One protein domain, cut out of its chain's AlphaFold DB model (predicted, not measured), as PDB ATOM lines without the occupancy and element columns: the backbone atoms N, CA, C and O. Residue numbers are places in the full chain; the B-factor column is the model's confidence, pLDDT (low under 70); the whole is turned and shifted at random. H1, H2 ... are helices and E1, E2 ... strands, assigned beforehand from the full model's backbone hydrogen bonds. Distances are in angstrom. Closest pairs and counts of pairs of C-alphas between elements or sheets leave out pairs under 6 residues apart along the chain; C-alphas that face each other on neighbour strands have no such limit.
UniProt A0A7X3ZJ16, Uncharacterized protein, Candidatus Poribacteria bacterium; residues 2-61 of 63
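Overview. This is residues 2 to 61 of the 63 residues of an uncharacterized protein of Candidatus Poribacteria bacterium (UniProt A0A7X3ZJ16). A small three-stranded antiparallel sheet, E1 E2 E3, has helix H1 at one end of E2 and a second, smaller hairpin, E4 and E5, folding back from the far end of E3 to make a V with it. The short helix H2 closes the printed part near that turn. The 60 printed residues hold two named helices and five named strands, in the order H1 E1 E2 E3 E4 E5 H2, a mixed class. The whole is compact, with a radius of gyration of the C-alphas of 11.4 A, and flat, spanning 30 by 28 by 15 A.

Along the chain. H1, residues 2 to 10, begins at C-alpha 2 (367.590, 320.058, 299.233) and measures 11.9 A. E1 is residues 16 to 19. E2, residues 26 to 32, measures 18.3 A, and E3, residues 35 to 40, 16.6 A. E4 is residues 44 to 46 and E5 residues 55 to 57. H2, residues 58 to 61, ends at C-alpha 61 (364.606, 299.761, 303.108).

Arrangement. E1, E2 and E3 form a meander, each strand the antiparallel neighbour of the one before. N 18 and O 28 are 2.8 A apart between E1 and E2; N 29 and O 37 are 2.8 A apart between E2 and E3. H1 is on this sheet at a height of 6.3 A and only just stands up from it, rising 42 degrees; the closest C-alphas of H1 and E1 are Val 5 and Val 16, 6.5 A. In the hairpin E4 and E5, N 45 and O 56 are 2.8 A apart. E2 and E4 are near each other. H2 only grazes the sheet with residues 58 to 61. In H1 every O i to N i+4 pair is within hydrogen-bond range; H2 is too short for one. H1 and H2 are apart.

Size, cuts and confidence. The farthest C-alphas, Ala 11 and Glu 42, are 31.1 A apart. The printed part has no cut and no long link. The mean pLDDT of the printed part is 87.8; residues 23 to 24 are under 70.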
ATOM      1  N   GLU A   2     367.422 319.433 300.555       75.94
ATOM      2  CA  GLU A   2     367.590 320.058 299.233       75.94
ATOM      3  C   GLU A   2     369.020 320.566 298.974       75.94
ATOM      4  O   GLU A   2     369.636 320.122 298.022       75.94
ATOM      5  N   GLU A   3     369.630 321.329 299.893       84.00
ATOM      6  CA  GLU A   3     371.009 321.839 299.712       84.00
ATOM      7  C   GLU A   3     372.059 320.750 299.400       84.00
ATOM      8  O   GLU A   3     372.932 320.948 298.562       84.00
ATOM      9  N   LYS A   4     371.961 319.570 300.031       86.69
ATOM     10  CA  LYS A   4     372.892 318.455 299.780       86.69
ATOM     11  C   LYS A   4     372.578 317.702 298.496       86.69
ATOM     12  O   LYS A   4     373.486 317.196 297.846       86.69
ATOM     13  N   VAL A   5     371.293 317.586 298.175       90.12
ATOM     14  CA  VAL A   5     370.846 316.979 296.921       90.12
ATOM     15  C   VAL A   5     371.373 317.812 295.759       90.12
ATOM     16  O   VAL A   5     372.018 317.265 294.868       90.12
ATOM     17  N   ASP A   6     371.202 319.130 295.833       88.81
ATOM     18  CA  ASP A   6     371.715 320.070 294.842       88.81
ATOM     19  C   ASP A   6     373.238 320.005 294.744       88.81
ATOM     20  O   ASP A   6     373.776 319.964 293.642       88.81
ATOM     21  N   GLU A   7     373.954 319.956 295.871       92.06
ATOM     22  CA  GLU A   7     375.415 319.827 295.874       92.06
ATOM     23  C   GLU A   7     375.881 318.567 295.127       92.06
ATOM     24  O   GLU A   7     376.759 318.648 294.268       92.06
ATOM     25  N   TRP A   8     375.276 317.407 295.399       91.75
ATOM     26  CA  TRP A   8     375.660 316.145 294.758       91.75
ATOM     27  C   TRP A   8     375.273 316.081 293.282       91.75
ATOM     28  O   TRP A   8     376.075 315.633 292.461       91.75
ATOM     29  N   LEU A   9     374.084 316.564 292.917       90.25
ATOM     30  CA  LEU A   9     373.669 316.638 291.515       90.25
ATOM     31  C   LEU A   9     374.575 317.596 290.725       90.25
ATOM     32  O   LEU A   9     375.056 317.238 289.651       90.25
ATOM     33  N   ASN A  10     374.909 318.764 291.286       91.06
ATOM     34  CA  ASN A  10     375.846 319.710 290.668       91.06
ATOM     35  C   ASN A  10     377.283 319.170 290.598       91.06
ATOM     36  O   ASN A  10     378.039 319.548 289.704       91.06
ATOM     37  N   ALA A  11     377.661 318.263 291.503       92.00
ATOM     38  CA  ALA A  11     378.936 317.551 291.453       92.00
ATOM     39  C   ALA A  11     378.977 316.433 290.386       92.00
ATOM     40  O   ALA A  11     380.023 315.804 290.209       92.00
ATOM     41  N   GLY A  12     377.879 316.195 289.658       90.06
ATOM     42  CA  GLY A  12     377.801 315.234 288.555       90.06
ATOM     43  C   GLY A  12     377.194 313.879 288.922       90.06
ATOM     44  O   GLY A  12     377.299 312.939 288.131       90.06
ATOM     45  N   CYS A  13     376.563 313.737 290.093       91.50
ATOM     46  CA  CYS A  13     375.774 312.542 290.389       91.50
ATOM     47  C   CYS A  13     374.572 312.451 289.441       91.50
ATOM     48  O   CYS A  13     373.811 313.402 289.298       91.50
ATOM     49  N   ALA A  14     374.370 311.281 288.834       90.12
ATOM     50  CA  ALA A  14     373.240 311.043 287.934       90.12
ATOM     51  C   ALA A  14     371.893 310.928 288.670       90.12
ATOM     52  O   ALA A  14     370.839 311.139 288.076       90.12
ATOM     53  N   MET A  15     371.923 310.552 289.951       92.00
ATOM     54  CA  MET A  15     370.732 310.337 290.764       92.00
ATOM     55  C   MET A  15     371.073 310.417 292.252       92.00
ATOM     56  O   MET A  15     372.144 309.975 292.671       92.00
ATOM     57  N   VAL A  16     370.147 310.941 293.053       93.00
ATOM     58  CA  VAL A  16     370.241 310.966 294.517       93.00
ATOM     59  C   VAL A  16     368.976 310.356 295.113       93.00
ATOM     60  O   VAL A  16     367.867 310.761 294.774       93.00
ATOM     61  N   TRP A  17     369.141 309.401 296.028       92.81
ATOM     62  CA  TRP A  17     368.044 308.865 296.833       92.81
ATOM     63  C   TRP A  17     368.104 309.425 298.240       92.81
ATOM     64  O   TRP A  17     369.127 309.336 298.923       92.81
ATOM     65  N   VAL A  18     366.981 309.962 298.693       90.75
ATOM     66  CA  VAL A  18     366.837 310.500 300.032       90.75
ATOM     67  C   VAL A  18     365.802 309.691 300.792       90.75
ATOM     68  O   VAL A  18     364.613 309.696 300.486       90.75
ATOM     69  N   MET A  19     366.273 308.988 301.816       88.06
ATOM     70  CA  MET A  19     365.434 308.203 302.713       88.06
ATOM     71  C   MET A  19     365.157 309.026 303.966       88.06
ATOM     72  O   MET A  19     366.088 309.423 304.672       88.06
ATOM     73  N   ASN A  20     363.883 309.293 304.255       80.75
ATOM     74  CA  ASN A  20     363.491 309.986 305.477       80.75
ATOM     75  C   ASN A  20     362.946 308.980 306.504       80.75
ATOM     76  O   ASN A  20     361.755 308.661 306.468       80.75
ATOM     77  N   PRO A  21     363.766 308.517 307.466       72.75
ATOM     78  CA  PRO A  21     363.341 307.513 308.437       72.75
ATOM     79  C   PRO A  21     362.239 308.009 309.376       72.75
ATOM     80  O   PRO A  21     361.551 307.191 309.954       72.75
ATOM     81  N   ARG A  22     361.991 309.322 309.508       77.62
ATOM     82  CA  ARG A  22     360.839 309.826 310.288       77.62
ATOM     83  C   ARG A  22     359.506 309.671 309.566       77.62
ATOM     84  O   ARG A  22     358.459 309.799 310.191       77.62
ATOM     85  N   ARG A  23     359.542 309.491 308.245       69.44
ATOM     86  CA  ARG A  23     358.359 309.214 307.428       69.44
ATOM     87  C   ARG A  23     358.235 307.729 307.083       69.44
ATOM     88  O   ARG A  23     357.295 307.399 306.366       69.44
ATOM     89  N   GLU A  24     359.164 306.898 307.585       68.56
ATOM     90  CA  GLU A  24     359.275 305.416 307.634       68.56
ATOM     91  C   GLU A  24     358.930 304.611 306.367       68.56
ATOM     92  O   GLU A  24     359.094 303.403 306.325       68.56
ATOM     93  N   THR A  25     358.422 305.252 305.326       76.50
ATOM     94  CA  THR A  25     357.728 304.605 304.211       76.50
ATOM     95  C   THR A  25     357.872 305.406 302.927       76.50
ATOM     96  O   THR A  25     357.132 305.162 301.981       76.50
ATOM     97  N   THR A  26     358.764 306.403 302.897       88.12
ATOM     98  CA  THR A  26     358.957 307.286 301.740       88.12
ATOM     99  C   THR A  26     360.424 307.465 301.392       88.12
ATOM    100  O   THR A  26     361.255 307.739 302.262       88.12
ATOM    101  N   VAL A  27     360.709 307.344 300.099       90.75
ATOM    102  CA  VAL A  27     362.004 307.623 299.481       90.75
ATOM    103  C   VAL A  27     361.789 308.654 298.387       90.75
ATOM    104  O   VAL A  27     360.891 308.514 297.562       90.75
ATOM    105  N   GLU A  28     362.600 309.702 298.400       92.31
ATOM    106  CA  GLU A  28     362.588 310.753 297.389       92.31
ATOM    107  C   GLU A  28     363.769 310.506 296.446       92.31
ATOM    108  O   GLU A  28     364.923 310.456 296.872       92.31
ATOM    109  N   MET A  29     363.476 310.283 295.169       92.12
ATOM    110  CA  MET A  29     364.461 310.090 294.114       92.12
ATOM    111  C   MET A  29     364.572 311.366 293.293       92.12
ATOM    112  O   MET A  29     363.585 311.834 292.731       92.12
ATOM    113  N   TYR A  30     365.789 311.886 293.196       92.00
ATOM    114  CA  TYR A  30     366.111 313.099 292.463       92.00
ATOM    115  C   TYR A  30     366.988 312.767 291.262       92.00
ATOM    116  O   TYR A  30     368.043 312.147 291.423       92.00
ATOM    117  N   ARG A  31     366.571 313.211 290.074       89.19
ATOM    118  CA  ARG A  31     367.395 313.201 288.846       89.19
ATOM    119  C   ARG A  31     367.851 314.603 288.445       89.19
ATOM    120  O   ARG A  31     368.867 314.765 287.782       89.19
ATOM    121  N   SER A  32     367.117 315.615 288.888       87.62
ATOM    122  CA  SER A  32     367.518 317.019 288.878       87.62
ATOM    123  C   SER A  32     366.864 317.722 290.079       87.62
ATOM    124  O   SER A  32     365.962 317.133 290.680       87.62
ATOM    125  N   PRO A  33     367.275 318.952 290.441       83.19
ATOM    126  CA  PRO A  33     366.649 319.706 291.534       83.19
ATOM    127  C   PRO A  33     365.126 319.848 291.393       83.19
ATOM    128  O   PRO A  33     364.406 319.855 292.390       83.19
ATOM    129  N   ASP A  34     364.635 319.892 290.152       86.50
ATOM    130  CA  ASP A  34     363.220 320.078 289.827       86.50
ATOM    131  C   ASP A  34     362.496 318.765 289.457       86.50
ATOM    132  O   ASP A  34     361.273 318.754 289.309       86.50
ATOM    133  N   ASP A  35     363.228 317.654 289.301       88.00
ATOM    134  CA  ASP A  35     362.682 316.336 288.944       88.00
ATOM    135  C   ASP A  35     362.776 315.379 290.136       88.00
ATOM    136  O   ASP A  35     363.801 314.719 290.360       88.00
ATOM    137  N   ILE A  36     361.686 315.361 290.909       90.00
ATOM    138  CA  ILE A  36     361.554 314.644 292.175       90.00
ATOM    139  C   ILE A  36     360.442 313.607 292.059       90.00
ATOM    140  O   ILE A  36     359.270 313.938 291.860       90.00
ATOM    141  N   ILE A  37     360.796 312.344 292.278       91.31
ATOM    142  CA  ILE A  37     359.852 311.231 292.344       91.31
ATOM    143  C   ILE A  37     359.779 310.745 293.787       91.31
ATOM    144  O   ILE A  37     360.782 310.359 294.384       91.31
ATOM    145  N   VAL A  38     358.575 310.751 294.357       91.19
ATOM    146  CA  VAL A  38     358.328 310.255 295.715       91.19
ATOM    147  C   VAL A  38     357.782 308.837 295.636       91.19
ATOM    148  O   VAL A  38     356.653 308.635 295.190       91.19
ATOM    149  N   LEU A  39     358.565 307.875 296.111       91.62
ATOM    150  CA  LEU A  39     358.211 306.462 296.179       91.62
ATOM    151  C   LEU A  39     357.786 306.090 297.601       91.62
ATOM    152  O   LEU A  39     358.366 306.563 298.583       91.62
ATOM    153  N   ARG A  40     356.762 305.249 297.716       89.31
ATOM    154  CA  ARG A  40     356.148 304.793 298.967       89.31
ATOM    155  C   ARG A  40     356.286 303.286 299.131       89.31
ATOM    156  O   ARG A  40     356.644 302.598 298.195       89.31
ATOM    157  N   GLY A  41     355.969 302.752 300.309       85.81
ATOM    158  CA  GLY A  41     356.238 301.352 300.677       85.81
ATOM    159  C   GLY A  41     355.793 300.241 299.702       85.81
ATOM    160  O   GLY A  41     356.352 299.149 299.763       85.81
ATOM    161  N   GLU A  42     354.801 300.455 298.834       85.19
ATOM    162  CA  GLU A  42     354.413 299.476 297.794       85.19
ATOM    163  C   GLU A  42     355.142 299.678 296.458       85.19
ATOM    164  O   GLU A  42     355.155 298.774 295.625       85.19
ATOM    165  N   ASP A  43     355.752 300.843 296.267       91.25
ATOM    166  CA  ASP A  43     356.488 301.194 295.066       91.25
ATOM    167  C   ASP A  43     357.859 300.505 295.042       91.25
ATOM    168  O   ASP A  43     358.417 300.083 296.064       91.25
ATOM    169  N   ILE A  44     358.411 300.411 293.836       91.50
ATOM    170  CA  ILE A  44     359.745 299.879 293.585       91.50
ATOM    171  C   ILE A  44     360.708 301.049 293.416       91.50
ATOM    172  O   ILE A  44     360.501 301.914 292.570       91.50
ATOM    173  N   LEU A  45     361.779 301.043 294.202       91.81
ATOM    174  CA  LEU A  45     362.958 301.858 293.968       91.81
ATOM    175  C   LEU A  45     363.772 301.228 292.835       91.81
ATOM    176  O   LEU A  45     364.319 300.133 292.998       91.81
ATOM    177  N   ASP A  46     363.824 301.907 291.691       90.56
ATOM    178  CA  ASP A  46     364.617 301.503 290.534       90.56
ATOM    179  C   ASP A  46     365.954 302.245 290.464       90.56
ATOM    180  O   ASP A  46     366.066 303.408 290.843       90.56
ATOM    181  N   GLY A  47     366.974 301.557 289.947       86.88
ATOM    182  CA  GLY A  47     368.297 302.125 289.680       86.88
ATOM    183  C   GLY A  47     368.359 303.044 288.458       86.88
ATOM    184  O   GLY A  47     369.426 303.596 288.178       86.88
ATOM    185  N   GLY A  48     367.256 303.182 287.716       85.81
ATOM    186  CA  GLY A  48     367.212 303.791 286.394       85.81
ATOM    187  C   GLY A  48     368.332 303.284 285.488       85.81
ATOM    188  O   GLY A  48     368.702 302.109 285.512       85.81
ATOM    189  N   ASP A  49     368.927 304.215 284.750       85.12
ATOM    190  CA  ASP A  49     370.093 303.954 283.901       85.12
ATOM    191  C   ASP A  49     371.421 303.955 284.690       85.12
ATOM    192  O   ASP A  49     372.486 303.737 284.116       85.12
ATOM    193  N   VAL A  50     371.385 304.219 286.006       88.56
ATOM    194  CA  VAL A  50     372.580 304.258 286.870       88.56
ATOM    195  C   VAL A  50     372.966 302.854 287.330       88.56
ATOM    196  O   VAL A  50     374.149 302.517 287.369       88.56
ATOM    197  N   ILE A  51     371.973 302.033 287.681       88.12
ATOM    198  CA  ILE A  51     372.163 300.641 288.098       88.12
ATOM    199  C   ILE A  51     371.167 299.766 287.336       88.12
ATOM    200  O   ILE A  51     370.038 299.545 287.778       88.12
ATOM    201  N   GLU A  52     371.598 299.269 286.178       89.44
ATOM    202  CA  GLU A  52     370.755 298.478 285.284       89.44
ATOM    203  C   GLU A  52     370.191 297.233 285.992       89.44
ATOM    204  O   GLU A  52     370.918 296.453 286.613       89.44
ATOM    205  N   GLY A  53     368.870 297.056 285.914       90.81
ATOM    206  CA  GLY A  53     368.160 295.917 286.502       90.81
ATOM    207  C   GLY A  53     367.965 295.973 288.021       90.81
ATOM    208  O   GLY A  53     367.357 295.056 288.575       90.81
ATOM    209  N   PHE A  54     368.432 297.020 288.712       92.56
ATOM    210  CA  PHE A  54     368.187 297.167 290.146       92.56
ATOM    211  C   PHE A  54     366.718 297.481 290.427       92.56
ATOM    212  O   PHE A  54     366.166 298.447 289.897       92.56
ATOM    213  N   GLN A  55     366.112 296.683 291.308       91.94
ATOM    214  CA  GLN A  55     364.755 296.870 291.809       91.94
ATOM    215  C   GLN A  55     364.695 296.472 293.283       91.94
ATOM    216  O   GLN A  55     365.117 295.376 293.651       91.94
ATOM    217  N   CYS A  56     364.150 297.348 294.125       91.12
ATOM    218  CA  CYS A  56     363.959 297.082 295.546       91.12
ATOM    219  C   CYS A  56     362.611 297.648 296.020       91.12
ATOM    220  O   CYS A  56     362.353 298.830 295.796       91.12
ATOM    221  N   PRO A  57     361.738 296.854 296.668       91.75
ATOM    222  CA  PRO A  57     360.542 297.390 297.307       91.75
ATOM    223  C   PRO A  57     360.917 298.418 298.374       91.75
ATOM    224  O   PRO A  57     361.723 298.137 299.257       91.75
ATOM    225  N   VAL A  58     360.295 299.597 298.342       90.19
ATOM    226  CA  VAL A  58     360.621 300.683 299.285       90.19
ATOM    227  C   VAL A  58     360.457 300.248 300.743       90.19
ATOM    228  O   VAL A  58     361.243 300.652 301.593       90.19
ATOM    229  N   ARG A  59     359.465 299.400 301.037       88.56
ATOM    230  CA  ARG A  59     359.242 298.845 302.383       88.56
ATOM    231  C   ARG A  59     360.436 298.066 302.943       88.56
ATOM    232  O   ARG A  59     360.601 298.056 304.152       88.56
ATOM    233  N   ASP A  60     361.264 297.460 302.093       88.31
ATOM    234  CA  ASP A  60     362.396 296.633 302.530       88.31
ATOM    235  C   ASP A  60     363.599 297.488 302.977       88.31
ATOM    236  O   ASP A  60     364.550 296.973 303.562       88.31
ATOM    237  N   LEU A  61     363.564 298.803 302.718       85.56
ATOM    238  CA  LEU A  61     364.606 299.761 303.108       85.56
ATOM    239  C   LEU A  61     364.463 300.259 304.554       85.56
ATOM    240  O   LEU A  61     365.370 300.915 305.067       85.56
TER     241      LEU A  61